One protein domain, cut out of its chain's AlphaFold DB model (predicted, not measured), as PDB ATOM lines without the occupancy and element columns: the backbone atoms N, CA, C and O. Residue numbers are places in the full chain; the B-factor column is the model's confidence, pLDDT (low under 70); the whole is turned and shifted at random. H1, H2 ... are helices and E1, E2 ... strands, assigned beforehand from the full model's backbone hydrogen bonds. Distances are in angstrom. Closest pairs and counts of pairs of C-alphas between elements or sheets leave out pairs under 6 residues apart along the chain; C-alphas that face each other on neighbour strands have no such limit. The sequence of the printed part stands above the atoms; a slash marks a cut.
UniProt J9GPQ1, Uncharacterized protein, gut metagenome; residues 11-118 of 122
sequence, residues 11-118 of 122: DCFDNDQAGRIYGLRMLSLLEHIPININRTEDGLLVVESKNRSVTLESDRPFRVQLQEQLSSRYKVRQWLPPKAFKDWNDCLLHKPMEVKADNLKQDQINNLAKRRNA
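AT A GLANCE: This is residues 11 to 118 of the 122 residues of an uncharacterized protein of gut metagenome (UniProt J9GPQ1). A small antiparallel sheet of three strands, E1 E2 E3, has two helices, H1 and H2, over one face and no named helix over the other; from this head the chain leads away through a long link and the short H3 to H4, the helix at the far end. Residues 100 to 118, with H4 among them, stick out free and have no contact with the rest. The printed part has 108 residues with four named helices and three named strands, in the order H1 E1 E2 E3 H2 H3 H4; the class is mixed, helices and strands. The whole is loose, with a radius of gyration of the C-alphas of 17.2 A, and elongated, spanning 49 by 32 by 26 A.

IN THESE COORDINATES: Begin with the sheet: find C-alpha 36 at (133.993, 160.536, 127.624), where E1, residues 36 to 39, begins. E2 is residues 45 to 49, 13.1 A long, and E3 is residues 52 to 56, 12.5 A long. Before them H1, residues 17 to 31, runs 21.2 A from C-alpha 17 at (145.190, 165.302, 118.803). After them come H2, residues 62 to 69, 10.4 A, and H3, residues 88 to 92. H4, residues 104 to 117, runs 20.3 A and ends at C-alpha 117, (166.825, 154.176, 109.004).

HOW THE PARTS SIT: Look first at the inner strand E2. E1, E2 and E3 form a meander, each strand the antiparallel neighbour of the one before. In the hairpin E1 and E2, N 38 and O 46 are 2.8 A apart, within hydrogen-bond range; in the hairpin E2 and E3, N 56 and O 45 are 2.7 A apart, also within range. H1 and H2 are on the same face of this sheet, giving two layers, helices on one face of a sheet. H1 has a height over the sheet of 10.2 A and runs along the strands, at 3 degrees to E2 on the local plane; it lies over E2 and only just over E1, where 3 of its C-alphas fall. Its closest C-alphas to E1 are those of Ile 21 and Ile 37, 7.4 A apart. H2, at a height over the sheet of 9.7 A, lies over E3 and runs along it, at 17 degrees on the local plane; the closest C-alphas are those of Leu 56 and Gln 65, 6.9 A apart. H1 and H2 are close but not clearly touching, with the C-alphas of Arg 20 and Phe 62 6.9 A apart, at a steep tilt of 42 degrees, the same way. H3 and H4 are not on the sheet and are apart from each other. Every O i to N i+4 pair is within hydrogen-bond range in H1, H2 and H3; in H4 it is 9 of 10.

THE WHOLE: The C-alphas farthest apart are those of Asn 51 and Gln 106, 49.2 A. The printed part has no cut. The links H2 to H3, 18 residues, and H3 to H4, 11 residues, are long. Look for low confidence, pLDDT under 70, at residue 51 and residues 69 to 75, 99 to 108 and 115 to 118; the mean of the printed part is 76.8.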
ATOM      1  N   ASP A  11     149.254 172.184 131.810       81.81
ATOM      2  CA  ASP A  11     149.207 171.386 130.594       81.81
ATOM      3  C   ASP A  11     150.460 171.679 129.758       81.81
ATOM      4  O   ASP A  11     150.685 172.820 129.331       81.81
ATOM      5  N   CYS A  12     151.272 170.642 129.573       81.00
ATOM      6  CA  CYS A  12     152.506 170.661 128.789       81.00
ATOM      7  C   CYS A  12     152.448 169.680 127.607       81.00
ATOM      8  O   CYS A  12     153.490 169.387 127.022       81.00
ATOM      9  N   PHE A  13     151.273 169.131 127.284       81.88
ATOM     10  CA  PHE A  13     151.134 168.219 126.156       81.88
ATOM     11  C   PHE A  13     151.258 168.958 124.821       81.88
ATOM     12  O   PHE A  13     150.987 170.160 124.712       81.88
ATOM     13  N   ASP A  14     151.650 168.215 123.789       79.19
ATOM     14  CA  ASP A  14     151.717 168.737 122.431       79.19
ATOM     15  C   ASP A  14     150.330 169.194 121.956       79.19
ATOM     16  O   ASP A  14     149.294 168.642 122.329       79.19
ATOM     17  N   ASN A  15     150.286 170.204 121.087       75.38
ATOM     18  CA  ASN A  15     149.022 170.718 120.547       75.38
ATOM     19  C   ASN A  15     148.456 169.851 119.398       75.38
ATOM     20  O   ASN A  15     147.728 170.345 118.532       75.38
ATOM     21  N   ASP A  16     148.800 168.567 119.373       80.00
ATOM     22  CA  ASP A  16     148.245 167.586 118.451       80.00
ATOM     23  C   ASP A  16     147.024 166.876 119.063       80.00
ATOM     24  O   ASP A  16     146.614 167.137 120.196       80.00
ATOM     25  N   GLN A  17     146.386 165.986 118.306       81.62
ATOM     26  CA  GLN A  17     145.190 165.302 118.803       81.62
ATOM     27  C   GLN A  17     145.468 164.416 120.024       81.62
ATOM     28  O   GLN A  17     144.625 164.344 120.916       81.62
ATOM     29  N   ALA A  18     146.625 163.752 120.083       84.56
ATOM     30  CA  ALA A  18     146.960 162.878 121.201       84.56
ATOM     31  C   ALA A  18     147.174 163.696 122.479       84.56
ATOM     32  O   ALA A  18     146.585 163.384 123.516       84.56
ATOM     33  N   GLY A  19     147.939 164.782 122.391       85.38
ATOM     34  CA  GLY A  19     148.172 165.700 123.494       85.38
ATOM     35  C   GLY A  19     146.886 166.346 124.002       85.38
ATOM     36  O   GLY A  19     146.655 166.372 125.210       85.38
ATOM     37  N   ARG A  20     145.969 166.732 123.105       84.19
ATOM     38  CA  ARG A  20     144.627 167.214 123.484       84.19
ATOM     39  C   ARG A  20     143.824 166.167 124.266       84.19
ATOM     40  O   ARG A  20     143.229 166.497 125.291       84.19
ATOM     41  N   ILE A  21     143.827 164.899 123.836       86.38
ATOM     42  CA  ILE A  21     143.160 163.805 124.572       86.38
ATOM     43  C   ILE A  21     143.768 163.650 125.972       86.38
ATOM     44  O   ILE A  21     143.031 163.519 126.953       86.38
ATOM     45  N   TYR A  22     145.098 163.681 126.090       87.81
ATOM     46  CA  TYR A  22     145.765 163.581 127.387       87.81
ATOM     47  C   TYR A  22     145.469 164.780 128.293       87.81
ATOM     48  O   TYR A  22     145.175 164.574 129.472       87.81
ATOM     49  N   GLY A  23     145.438 165.998 127.750       84.75
ATOM     50  CA  GLY A  23     145.038 167.203 128.479       84.75
ATOM     51  C   GLY A  23     143.615 167.101 129.041       84.75
ATOM     52  O   GLY A  23     143.394 167.374 130.224       84.75
ATOM     53  N   LEU A  24     142.656 166.613 128.241       84.75
ATOM     54  CA  LEU A  24     141.280 166.358 128.698       84.75
ATOM     55  C   LEU A  24     141.218 165.299 129.805       84.75
ATOM     56  O   LEU A  24     140.516 165.481 130.802       84.75
ATOM     57  N   ARG A  25     141.953 164.191 129.653       87.25
ATOM     58  CA  ARG A  25     141.992 163.117 130.660       87.25
ATOM     59  C   ARG A  25     142.612 163.587 131.969       87.25
ATOM     60  O   ARG A  25     142.073 163.298 133.034       87.25
ATOM     61  N   MET A  26     143.706 164.340 131.901       86.50
ATOM     62  CA  MET A  26     144.323 164.951 133.076       86.50
ATOM     63  C   MET A  26     143.315 165.844 133.807       86.50
ATOM     64  O   MET A  26     143.179 165.753 135.027       86.50
ATOM     65  N   LEU A  27     142.573 166.673 133.074       81.19
ATOM     66  CA  LEU A  27     141.571 167.554 133.663       81.19
ATOM     67  C   LEU A  27     140.418 166.788 134.326       81.19
ATOM     68  O   LEU A  27     140.025 167.137 135.438       81.19
ATOM     69  N   SER A  28     139.917 165.728 133.684       83.62
ATOM     70  CA  SER A  28     138.920 164.813 134.263       83.62
ATOM     71  C   SER A  28     139.356 164.298 135.640       83.62
ATOM     72  O   SER A  28     138.594 164.374 136.610       83.62
ATOM     73  N   LEU A  29     140.618 163.873 135.758       86.12
ATOM     74  CA  LEU A  29     141.196 163.394 137.014       86.12
ATOM     75  C   LEU A  29     141.342 164.508 138.059       86.12
ATOM     76  O   LEU A  29     141.043 164.286 139.230       86.12
ATOM     77  N   LEU A  30     141.785 165.699 137.648       82.06
ATOM     78  CA  LEU A  30     141.997 166.843 138.544       82.06
ATOM     79  C   LEU A  30     140.692 167.402 139.121       82.06
ATOM     80  O   LEU A  30     140.646 167.787 140.291       82.06
ATOM     81  N   GLU A  31     139.645 167.464 138.302       79.19
ATOM     82  CA  GLU A  31     138.335 167.981 138.704       79.19
ATOM     83  C   GLU A  31     137.426 166.912 139.313       79.19
ATOM     84  O   GLU A  31     136.403 167.259 139.913       79.19
ATOM     85  N   HIS A  32     137.806 165.636 139.196       82.50
ATOM     86  CA  HIS A  32     136.964 164.479 139.501       82.50
ATOM     87  C   HIS A  32     135.646 164.511 138.712       82.50
ATOM     88  O   HIS A  32     134.564 164.288 139.257       82.50
ATOM     89  N   ILE A  33     135.740 164.830 137.419       80.69
ATOM     90  CA  ILE A  33     134.605 164.895 136.499       80.69
ATOM     91  C   ILE A  33     134.770 163.782 135.463       80.69
ATOM     92  O   ILE A  33     135.746 163.817 134.720       80.69
ATOM     93  N   PRO A  34     133.833 162.826 135.350       83.06
ATOM     94  CA  PRO A  34     133.884 161.841 134.281       83.06
ATOM     95  C   PRO A  34     133.717 162.542 132.926       83.06
ATOM     96  O   PRO A  34     132.798 163.345 132.725       83.06
ATOM     97  N   ILE A  35     134.639 162.243 132.015       85.38
ATOM     98  CA  ILE A  35     134.659 162.751 130.646       85.38
ATOM     99  C   ILE A  35     134.779 161.550 129.713       85.38
ATOM    100  O   ILE A  35     135.701 160.746 129.872       85.38
ATOM    101  N   ASN A  36     133.875 161.453 128.746       88.25
ATOM    102  CA  ASN A  36     133.993 160.536 127.624       88.25
ATOM    103  C   ASN A  36     134.559 161.293 126.416       88.25
ATOM    104  O   ASN A  36     134.190 162.442 126.171       88.25
ATOM    105  N   ILE A  37     135.500 160.678 125.703       88.75
ATOM    106  CA  ILE A  37     136.185 161.297 124.567       88.75
ATOM    107  C   ILE A  37     136.009 160.367 123.380       88.75
ATOM    108  O   ILE A  37     136.618 159.299 123.329       88.75
ATOM    109  N   ASN A  38     135.189 160.798 122.434       89.06
ATOM    110  CA  ASN A  38     134.913 160.095 121.194       89.06
ATOM    111  C   ASN A  38     135.574 160.826 120.024       89.06
ATOM    112  O   ASN A  38     136.004 161.975 120.143       89.06
ATOM    113  N   ARG A  39     135.658 160.158 118.876       88.31
ATOM    114  CA  ARG A  39     136.120 160.755 117.623       88.31
ATOM    115  C   ARG A  39     135.013 160.617 116.580       88.31
ATOM    116  O   ARG A  39     134.450 159.533 116.455       88.31
ATOM    117  N   THR A  40     134.703 161.694 115.860       86.69
ATOM    118  CA  THR A  40     133.769 161.657 114.723       86.69
ATOM    119  C   THR A  40     134.411 161.013 113.496       86.69
ATOM    120  O   THR A  40     135.631 160.848 113.432       86.69
ATOM    121  N   GLU A  41     133.602 160.688 112.488       83.88
ATOM    122  CA  GLU A  41     134.090 160.195 111.192       83.88
ATOM    123  C   GLU A  41     135.042 161.197 110.517       83.88
ATOM    124  O   GLU A  41     136.071 160.803 109.972       83.88
ATOM    125  N   ASP A  42     134.788 162.498 110.693       81.56
ATOM    126  CA  ASP A  42     135.637 163.595 110.202       81.56
ATOM    127  C   ASP A  42     136.928 163.797 111.022       81.56
ATOM    128  O   ASP A  42     137.712 164.714 110.774       81.56
ATOM    129  N   GLY A  43     137.163 162.960 112.036       81.00
ATOM    130  CA  GLY A  43     138.372 162.983 112.855       81.00
ATOM    131  C   GLY A  43     138.386 164.037 113.964       81.00
ATOM    132  O   GLY A  43     139.414 164.178 114.634       81.00
ATOM    133  N   LEU A  44     137.281 164.749 114.195       83.69
ATOM    134  CA  LEU A  44     137.137 165.711 115.291       83.69
ATOM    135  C   LEU A  44     136.911 164.989 116.622       83.69
ATOM    136  O   LEU A  44     136.335 163.903 116.669       83.69
ATOM    137  N   LEU A  45     137.376 165.584 117.721       85.25
ATOM    138  CA  LEU A  45     137.194 165.012 119.057       85.25
ATOM    139  C   LEU A  45     135.881 165.510 119.652       85.25
ATOM    140  O   LEU A  45     135.670 166.712 119.718       85.25
ATOM    141  N   VAL A  46     135.032 164.609 120.131       86.75
ATOM    142  CA  VAL A  46     133.801 164.943 120.857       86.75
ATOM    143  C   VAL A  46     134.010 164.629 122.324       86.75
ATOM    144  O   VAL A  46     134.400 163.520 122.684       86.75
ATOM    145  N   VAL A  47     133.768 165.623 123.167       86.50
ATOM    146  CA  VAL A  47     133.953 165.546 124.610       86.50
ATOM    147  C   VAL A  47     132.593 165.603 125.271       86.50
ATOM    148  O   VAL A  47     131.888 166.606 125.180       86.50
ATOM    149  N   GLU A  48     132.243 164.531 125.966       86.12
ATOM    150  CA  GLU A  48     130.988 164.412 126.695       86.12
ATOM    151  C   GLU A  48     131.266 164.426 128.192       86.12
ATOM    152  O   GLU A  48     132.080 163.655 128.706       86.12
ATOM    153  N   SER A  49     130.577 165.296 128.920       79.62
ATOM    154  CA  SER A  49     130.629 165.317 130.374       79.62
ATOM    155  C   SER A  49     129.282 165.695 130.965       79.62
ATOM    156  O   SER A  49     128.704 166.731 130.626       79.62
ATOM    157  N   LYS A  50     128.800 164.871 131.901       73.50
ATOM    158  CA  LYS A  50     127.477 165.003 132.526       73.50
ATOM    159  C   LYS A  50     126.373 165.104 131.459       73.50
ATOM    160  O   LYS A  50     125.985 164.080 130.919       73.50
ATOM    161  N   ASN A  51     125.935 166.326 131.131       67.94
ATOM    162  CA  ASN A  51     124.860 166.636 130.173       67.94
ATOM    163  C   ASN A  51     125.321 167.559 129.028       67.94
ATOM    164  O   ASN A  51     124.496 168.196 128.376       67.94
ATOM    165  N   ARG A  52     126.632 167.723 128.828       75.69
ATOM    166  CA  ARG A  52     127.191 168.557 127.760       75.69
ATOM    167  C   ARG A  52     128.025 167.682 126.843       75.69
ATOM    168  O   ARG A  52     128.852 166.915 127.326       75.69
ATOM    169  N   SER A  53     127.793 167.816 125.546       81.94
ATOM    170  CA  SER A  53     128.609 167.218 124.497       81.94
ATOM    171  C   SER A  53     129.099 168.342 123.608       81.94
ATOM    172  O   SER A  53     128.285 169.152 123.158       81.94
ATOM    173  N   VAL A  54     130.411 168.428 123.405       81.69
ATOM    174  CA  VAL A  54     130.998 169.422 122.509       81.69
ATOM    175  C   VAL A  54     132.082 168.819 121.649       81.69
ATOM    176  O   VAL A  54     132.980 168.121 122.118       81.69
ATOM    177  N   THR A  55     132.001 169.164 120.375       86.12
ATOM    178  CA  THR A  55     133.020 168.887 119.377       86.12
ATOM    179  C   THR A  55     134.139 169.913 119.486       86.12
ATOM    180  O   THR A  55     133.899 171.117 119.444       86.12
ATOM    181  N   LEU A  56     135.368 169.430 119.628       83.00
ATOM    182  CA  LEU A  56     136.567 170.246 119.638       83.00
ATOM    183  C   LEU A  56     137.029 170.521 118.213       83.00
ATOM    184  O   LEU A  56     137.382 169.605 117.465       83.00
ATOM    185  N   GLU A  57     137.091 171.799 117.878       81.00
ATOM    186  CA  GLU A  57     137.559 172.275 116.587       81.00
ATOM    187  C   GLU A  57     139.094 172.238 116.531       81.00
ATOM    188  O   GLU A  57     139.804 172.444 117.525       81.00
ATOM    189  N   SER A  58     139.639 171.912 115.360       73.88
ATOM    190  CA  SER A  58     141.088 171.729 115.204       73.88
ATOM    191  C   SER A  58     141.847 173.060 115.138       73.88
ATOM    192  O   SER A  58     142.976 173.140 115.630       73.88
ATOM    193  N   ASP A  59     141.209 174.083 114.577       76.00
ATOM    194  CA  ASP A  59     141.704 175.441 114.329       76.00
ATOM    195  C   ASP A  59     141.681 176.341 115.576       76.00
ATOM    196  O   ASP A  59     142.529 177.223 115.727       76.00
ATOM    197  N   ARG A  60     140.762 176.098 116.513       75.69
ATOM    198  CA  ARG A  60     140.703 176.840 117.774       75.69
ATOM    199  C   ARG A  60     141.722 176.313 118.795       75.69
ATOM    200  O   ARG A  60     141.869 175.098 118.968       75.69
ATOM    201  N   PRO A  61     142.380 177.193 119.576       75.94
ATOM    202  CA  PRO A  61     143.272 176.768 120.648       75.94
ATOM    203  C   PRO A  61     142.543 175.893 121.669       75.94
ATOM    204  O   PRO A  61     141.552 176.312 122.272       75.94
ATOM    205  N   PHE A  62     143.077 174.697 121.911       76.06
ATOM    206  CA  PHE A  62     142.487 173.710 122.816       76.06
ATOM    207  C   PHE A  62     142.184 174.277 124.214       76.06
ATOM    208  O   PHE A  62     141.121 174.016 124.765       76.06
ATOM    209  N   ARG A  63     143.058 175.139 124.751       73.44
ATOM    210  CA  ARG A  63     142.861 175.809 126.049       73.44
ATOM    211  C   ARG A  63     141.560 176.612 126.126       73.44
ATOM    212  O   ARG A  63     140.911 176.607 127.168       73.44
ATOM    213  N   VAL A  64     141.228 177.342 125.062       76.00
ATOM    214  CA  VAL A  64     140.037 178.205 125.019       76.00
ATOM    215  C   VAL A  64     138.795 177.327 125.077       76.00
ATOM    216  O   VAL A  64     137.955 177.501 125.953       76.00
ATOM    217  N   GLN A  65     138.767 176.304 124.224       77.56
ATOM    218  CA  GLN A  65     137.677 175.337 124.172       77.56
ATOM    219  C   GLN A  65     137.533 174.595 125.508       77.56
ATOM    220  O   GLN A  65     136.436 174.450 126.030       77.56
ATOM    221  N   LEU A  66     138.643 174.206 126.132       72.44
ATOM    222  CA  LEU A  66     138.656 173.520 127.421       72.44
ATOM    223  C   LEU A  66     138.106 174.385 128.571       72.44
ATOM    224  O   LEU A  66     137.373 173.869 129.415       72.44
ATOM    225  N   GLN A  67     138.403 175.689 128.598       71.00
ATOM    226  CA  GLN A  67     137.823 176.616 129.582       71.00
ATOM    227  C   GLN A  67     136.330 176.868 129.356       71.00
ATOM    228  O   GLN A  67     135.588 177.015 130.323       71.00
ATOM    229  N   GLU A  68     135.888 176.912 128.097       70.88
ATOM    230  CA  GLU A  68     134.470 177.039 127.742       70.88
ATOM    231  C   GLU A  68     133.680 175.785 128.146       70.88
ATOM    232  O   GLU A  68     132.574 175.886 128.678       70.88
ATOM    233  N   GLN A  69     134.264 174.600 127.938       66.00
ATOM    234  CA  GLN A  69     133.598 173.326 128.209       66.00
ATOM    235  C   GLN A  69     133.454 173.011 129.688       66.00
ATOM    236  O   GLN A  69     132.448 172.437 130.121       66.00
ATOM    237  N   LEU A  70     134.458 173.374 130.479       62.47
ATOM    238  CA  LEU A  70     134.548 172.952 131.861       62.47
ATOM    239  C   LEU A  70     134.672 174.187 132.742       62.47
ATOM    240  O   LEU A  70     135.716 174.837 132.795       62.47
ATOM    241  N   SER A  71     133.601 174.461 133.492       62.66
ATOM    242  CA  SER A  71     133.623 175.325 134.676       62.66
ATOM    243  C   SER A  71     134.500 174.664 135.747       62.66
ATOM    244  O   SER A  71     134.013 174.093 136.721       62.66
ATOM    245  N   SER A  72     135.802 174.644 135.487       61.78
ATOM    246  CA  SER A  72     136.823 173.998 136.300       61.78
ATOM    247  C   SER A  72     137.068 174.826 137.553       61.78
ATOM    248  O   SER A  72     137.167 176.057 137.507       61.78
ATOM    249  N   ARG A  73     137.170 174.146 138.696       61.78
ATOM    250  CA  ARG A  73     137.605 174.765 139.951       61.78
ATOM    251  C   ARG A  73     139.053 175.232 139.838       61.78
ATOM    252  O   ARG A  73     139.425 176.241 140.434       61.78
ATOM    253  N   TYR A  74     139.860 174.530 139.047       61.09
ATOM    254  CA  TYR A  74     141.257 174.843 138.810       61.09
ATOM    255  C   TYR A  74     141.455 175.425 137.410       61.09
ATOM    256  O   TYR A  74     141.291 174.747 136.400       61.09
ATOM    257  N   LYS A  75     141.908 176.684 137.343       66.75
ATOM    258  CA  LYS A  75     142.372 177.289 136.086       66.75
ATOM    259  C   LYS A  75     143.647 176.581 135.620       66.75
ATOM    260  O   LYS A  75     144.741 176.958 136.047       66.75
ATOM    261  N   VAL A  76     143.510 175.587 134.742       70.94
ATOM    262  CA  VAL A  76     144.653 174.946 134.080       70.94
ATOM    263  C   VAL A  76     145.394 175.994 133.259       70.94
ATOM    264  O   VAL A  76     144.812 176.713 132.435       70.94
ATOM    265  N   ARG A  77     146.690 176.125 133.531       74.62
ATOM    266  CA  ARG A  77     147.584 176.963 132.733       74.62
ATOM    267  C   ARG A  77     148.262 176.089 131.693       74.62
ATOM    268  O   ARG A  77     148.501 174.916 131.935       74.62
ATOM    269  N   GLN A  78     148.564 176.669 130.544       74.25
ATOM    270  CA  GLN A  78     149.363 175.999 129.530       74.25
ATOM    271  C   GLN A  78     150.784 176.530 129.625       74.25
ATOM    272  O   GLN A  78     150.970 177.749 129.708       74.25
ATOM    273  N   TRP A  79     151.766 175.635 129.614       80.06
ATOM    274  CA  TRP A  79     153.162 176.024 129.488       80.06
ATOM    275  C   TRP A  79     153.656 175.632 128.101       80.06
ATOM    276  O   TRP A  79     153.819 174.458 127.783       80.06
ATOM    277  N   LEU A  80     153.863 176.642 127.261       77.62
ATOM    278  CA  LEU A  80     154.413 176.460 125.925       77.62
ATOM    279  C   LEU A  80     155.943 176.363 125.975       77.62
ATOM    280  O   LEU A  80     156.559 177.015 126.826       77.62
ATOM    281  N   PRO A  81     156.567 175.612 125.054       80.38
ATOM    282  CA  PRO A  81     158.016 175.636 124.909       80.38
ATOM    283  C   PRO A  81     158.507 177.072 124.635       80.38
ATOM    284  O   PRO A  81     157.758 177.901 124.099       80.38
ATOM    285  N   PRO A  82     159.762 177.408 124.981       85.00
ATOM    286  CA  PRO A  82     160.369 178.665 124.565       85.00
ATOM    287  C   PRO A  82     160.269 178.855 123.048       85.00
ATOM    288  O   PRO A  82     160.424 177.902 122.292       85.00
ATOM    289  N   LYS A  83     160.088 180.103 122.593       82.88
ATOM    290  CA  LYS A  83     159.860 180.449 121.170       82.88
ATOM    291  C   LYS A  83     160.916 179.909 120.198       82.88
ATOM    292  O   LYS A  83     160.641 179.791 119.011       82.88
ATOM    293  N   ALA A  84     162.119 179.633 120.693       85.12
ATOM    294  CA  ALA A  84     163.208 179.067 119.910       85.12
ATOM    295  C   ALA A  84     163.003 177.584 119.564       85.12
ATOM    296  O   ALA A  84     163.766 177.062 118.766       85.12
ATOM    297  N   PHE A  85     162.015 176.900 120.143       82.62
ATOM    298  CA  PHE A  85     161.780 175.470 119.975       82.62
ATOM    299  C   PHE A  85     160.340 175.212 119.551       82.62
ATOM    300  O   PHE A  85     159.428 175.966 119.893       82.62
ATOM    301  N   LYS A  86     160.144 174.142 118.786       79.81
ATOM    302  CA  LYS A  86     158.832 173.768 118.262       79.81
ATOM    303  C   LYS A  86     157.952 173.164 119.354       79.81
ATOM    304  O   LYS A  86     156.784 173.523 119.477       79.81
ATOM    305  N   ASP A  87     158.524 172.244 120.122       78.44
ATOM    306  CA  ASP A  87     157.875 171.492 121.193       78.44
ATOM    307  C   ASP A  87     158.840 171.281 122.375       78.44
ATOM    308  O   ASP A  87     160.020 171.649 122.333       78.44
ATOM    309  N   TRP A  88     158.324 170.728 123.474       78.75
ATOM    310  CA  TRP A  88     159.129 170.451 124.666       78.75
ATOM    311  C   TRP A  88     160.183 169.364 124.435       78.75
ATOM    312  O   TRP A  88     161.234 169.402 125.076       78.75
ATOM    313  N   ASN A  89     159.955 168.432 123.507       81.69
ATOM    314  CA  ASN A  89     160.946 167.410 123.176       81.69
ATOM    315  C   ASN A  89     162.173 168.041 122.510       81.69
ATOM    316  O   ASN A  89     163.301 167.734 122.886       81.69
ATOM    317  N   ASP A  90     161.968 168.977 121.587       83.81
ATOM    318  CA  ASP A  90     163.038 169.751 120.960       83.81
ATOM    319  C   ASP A  90     163.804 170.603 121.983       83.81
ATOM    320  O   ASP A  90     165.030 170.719 121.892       83.81
ATOM    321  N   CYS A  91     163.120 171.127 123.008       83.19
ATOM    322  CA  CYS A  91     163.774 171.808 124.131       83.19
ATOM    323  C   CYS A  91     164.715 170.866 124.891       83.19
ATOM    324  O   CYS A  91     165.865 171.220 125.145       83.19
ATOM    325  N   LEU A  92     164.229 169.669 125.239       83.88
ATOM    326  CA  LEU A  92     164.993 168.655 125.974       83.88
ATOM    327  C   LEU A  92     166.171 168.112 125.161       83.88
ATOM    328  O   LEU A  92     167.209 167.773 125.719       83.88
ATOM    329  N   LEU A  93     166.017 168.036 123.839       86.12
ATOM    330  CA  LEU A  93     167.048 167.560 122.922       86.12
ATOM    331  C   LEU A  93     167.988 168.674 122.432       86.12
ATOM    332  O   LEU A  93     168.846 168.392 121.598       86.12
ATOM    333  N   HIS A  94     167.830 169.910 122.921       84.69
ATOM    334  CA  HIS A  94     168.579 171.095 122.486       84.69
ATOM    335  C   HIS A  94     168.564 171.310 120.960       84.69
ATOM    336  O   HIS A  94     169.579 171.639 120.349       84.69
ATOM    337  N   LYS A  95     167.391 171.138 120.339       85.00
ATOM    338  CA  LYS A  95     167.166 171.299 118.895       85.00
ATOM    339  C   LYS A  95     166.298 172.528 118.613       85.00
ATOM    340  O   LYS A  95     165.082 172.392 118.508       85.00
ATOM    341  N   PRO A  96     166.873 173.737 118.520       85.19
ATOM    342  CA  PRO A  96     166.089 174.923 118.198       85.19
ATOM    343  C   PRO A  96     165.466 174.816 116.797       85.19
ATOM    344  O   PRO A  96     166.009 174.160 115.908       85.19
ATOM    345  N   MET A  97     164.329 175.484 116.597       79.06
ATOM    346  CA  MET A  97     163.717 175.657 115.285       79.06
ATOM    347  C   MET A  97     164.676 176.424 114.382       79.06
ATOM    348  O   MET A  97     164.891 177.625 114.542       79.06
ATOM    349  N   GLU A  98     165.229 175.725 113.400       71.62
ATOM    350  CA  GLU A  98     165.879 176.366 112.268       71.62
ATOM    351  C   GLU A  98     164.810 177.130 111.477       71.62
ATOM    352  O   GLU A  98     163.782 176.558 111.100       71.62
ATOM    353  N   VAL A  99     165.036 178.422 111.218       61.53
ATOM    354  CA  VAL A  99     164.225 179.194 110.267       61.53
ATOM    355  C   VAL A  99     164.547 178.651 108.881       61.53
ATOM    356  O   VAL A  99     165.442 179.132 108.189       61.53
ATOM    357  N   LYS A 100     163.878 177.567 108.503       54.47
ATOM    358  CA  LYS A 100     164.062 176.972 107.191       54.47
ATOM    359  C   LYS A 100     163.306 177.818 106.181       54.47
ATOM    360  O   LYS A 100     162.084 177.753 106.110       54.47
ATOM    361  N   ALA A 101     164.051 178.616 105.414       50.75
ATOM    362  CA  ALA A 101     163.576 179.118 104.131       50.75
ATOM    363  C   ALA A 101     163.063 177.924 103.311       50.75
ATOM    364  O   ALA A 101     163.711 176.876 103.304       50.75
ATOM    365  N   ASP A 102     161.888 178.078 102.701       51.31
ATOM    366  CA  ASP A 102     161.081 177.043 102.045       51.31
ATOM    367  C   ASP A 102     161.890 175.988 101.265       51.31
ATOM    368  O   ASP A 102     162.073 176.075 100.057       51.31
ATOM    369  N   ASN A 103     162.312 174.921 101.944       52.22
ATOM    370  CA  ASN A 103     162.883 173.721 101.332       52.22
ATOM    371  C   ASN A 103     162.014 172.507 101.686       52.22
ATOM    372  O   ASN A 103     162.483 171.449 102.111       52.22
ATOM    373  N   LEU A 104     160.700 172.675 101.494       59.69
ATOM    374  CA  LEU A 104     159.643 171.754 101.919       59.69
ATOM    375  C   LEU A 104     159.837 170.316 101.399       59.69
ATOM    376  O   LEU A 104     159.487 169.358 102.085       59.69
ATOM    377  N   LYS A 105     160.416 170.138 100.204       57.91
ATOM    378  CA  LYS A 105     160.584 168.809  99.589       57.91
ATOM    379  C   LYS A 105     161.805 168.051 100.111       57.91
ATOM    380  O   LYS A 105     161.692 166.869 100.433       57.91
ATOM    381  N   GLN A 106     162.956 168.710 100.233       59.97
ATOM    382  CA  GLN A 106     164.198 168.032 100.621       59.97
ATOM    383  C   GLN A 106     164.157 167.586 102.088       59.97
ATOM    384  O   GLN A 106     164.597 166.488 102.428       59.97
ATOM    385  N   ASP A 107     163.540 168.389 102.953       60.66
ATOM    386  CA  ASP A 107     163.372 168.048 104.364       60.66
ATOM    387  C   ASP A 107     162.385 166.908 104.601       60.66
ATOM    388  O   ASP A 107     162.608 166.076 105.480       60.66
ATOM    389  N   GLN A 108     161.315 166.820 103.806       63.75
ATOM    390  CA  GLN A 108     160.408 165.672 103.846       63.75
ATOM    391  C   GLN A 108     161.131 164.380 103.455       63.75
ATOM    392  O   GLN A 108     160.984 163.369 104.145       63.75
ATOM    393  N   ILE A 109     161.959 164.420 102.406       71.56
ATOM    394  CA  ILE A 109     162.776 163.279 101.969       71.56
ATOM    395  C   ILE A 109     163.755 162.868 103.074       71.56
ATOM    396  O   ILE A 109     163.830 161.689 103.422       71.56
ATOM    397  N   ASN A 110     164.439 163.831 103.692       70.75
ATOM    398  CA  ASN A 110     165.388 163.572 104.773       70.75
ATOM    399  C   ASN A 110     164.702 163.009 106.028       70.75
ATOM    400  O   ASN A 110     165.226 162.099 106.671       70.75
ATOM    401  N   ASN A 111     163.506 163.494 106.365       71.00
ATOM    402  CA  ASN A 111     162.723 162.980 107.489       71.00
ATOM    403  C   ASN A 111     162.184 161.567 107.222       71.00
ATOM    404  O   ASN A 111     162.221 160.721 108.118       71.00
ATOM    405  N   LEU A 112     161.738 161.275 105.995       70.69
ATOM    406  CA  LEU A 112     161.357 159.923 105.570       70.69
ATOM    407  C   LEU A 112     162.553 158.966 105.604       70.69
ATOM    408  O   LEU A 112     162.417 157.844 106.089       70.69
ATOM    409  N   ALA A 113     163.727 159.411 105.153       72.44
ATOM    410  CA  ALA A 113     164.961 158.631 105.215       72.44
ATOM    411  C   ALA A 113     165.369 158.330 106.665       72.44
ATOM    412  O   ALA A 113     165.635 157.179 107.002       72.44
ATOM    413  N   LYS A 114     165.316 159.324 107.561       72.31
ATOM    414  CA  LYS A 114     165.576 159.124 108.997       72.31
ATOM    415  C   LYS A 114     164.591 158.143 109.636       72.31
ATOM    416  O   LYS A 114     165.009 157.307 110.429       72.31
ATOM    417  N   ARG A 115     163.304 158.202 109.275       69.81
ATOM    418  CA  ARG A 115     162.288 157.249 109.759       69.81
ATOM    419  C   ARG A 115     162.531 155.825 109.254       69.81
ATOM    420  O   ARG A 115     162.349 154.893 110.022       69.81
ATOM    421  N   ARG A 116     162.966 155.656 108.000       69.56
ATOM    422  CA  ARG A 116     163.327 154.343 107.429       69.56
ATOM    423  C   ARG A 116     164.584 153.753 108.073       69.56
ATOM    424  O   ARG A 116     164.637 152.554 108.307       69.56
ATOM    425  N   ASN A 117     165.554 154.600 108.413       67.75
ATOM    426  CA  ASN A 117     166.825 154.176 109.004       67.75
ATOM    427  C   ASN A 117     166.757 153.923 110.518       67.75
ATOM    428  O   ASN A 117     167.710 153.396 111.082       67.75
ATOM    429  N   ALA A 118     165.659 154.284 111.190       65.62
ATOM    430  CA  ALA A 118     165.518 154.108 112.636       65.62
ATOM    431  C   ALA A 118     165.267 152.649 113.075       65.62
ATOM    432  O   ALA A 118     165.182 152.397 114.275       65.62
TER     433      ALA A 118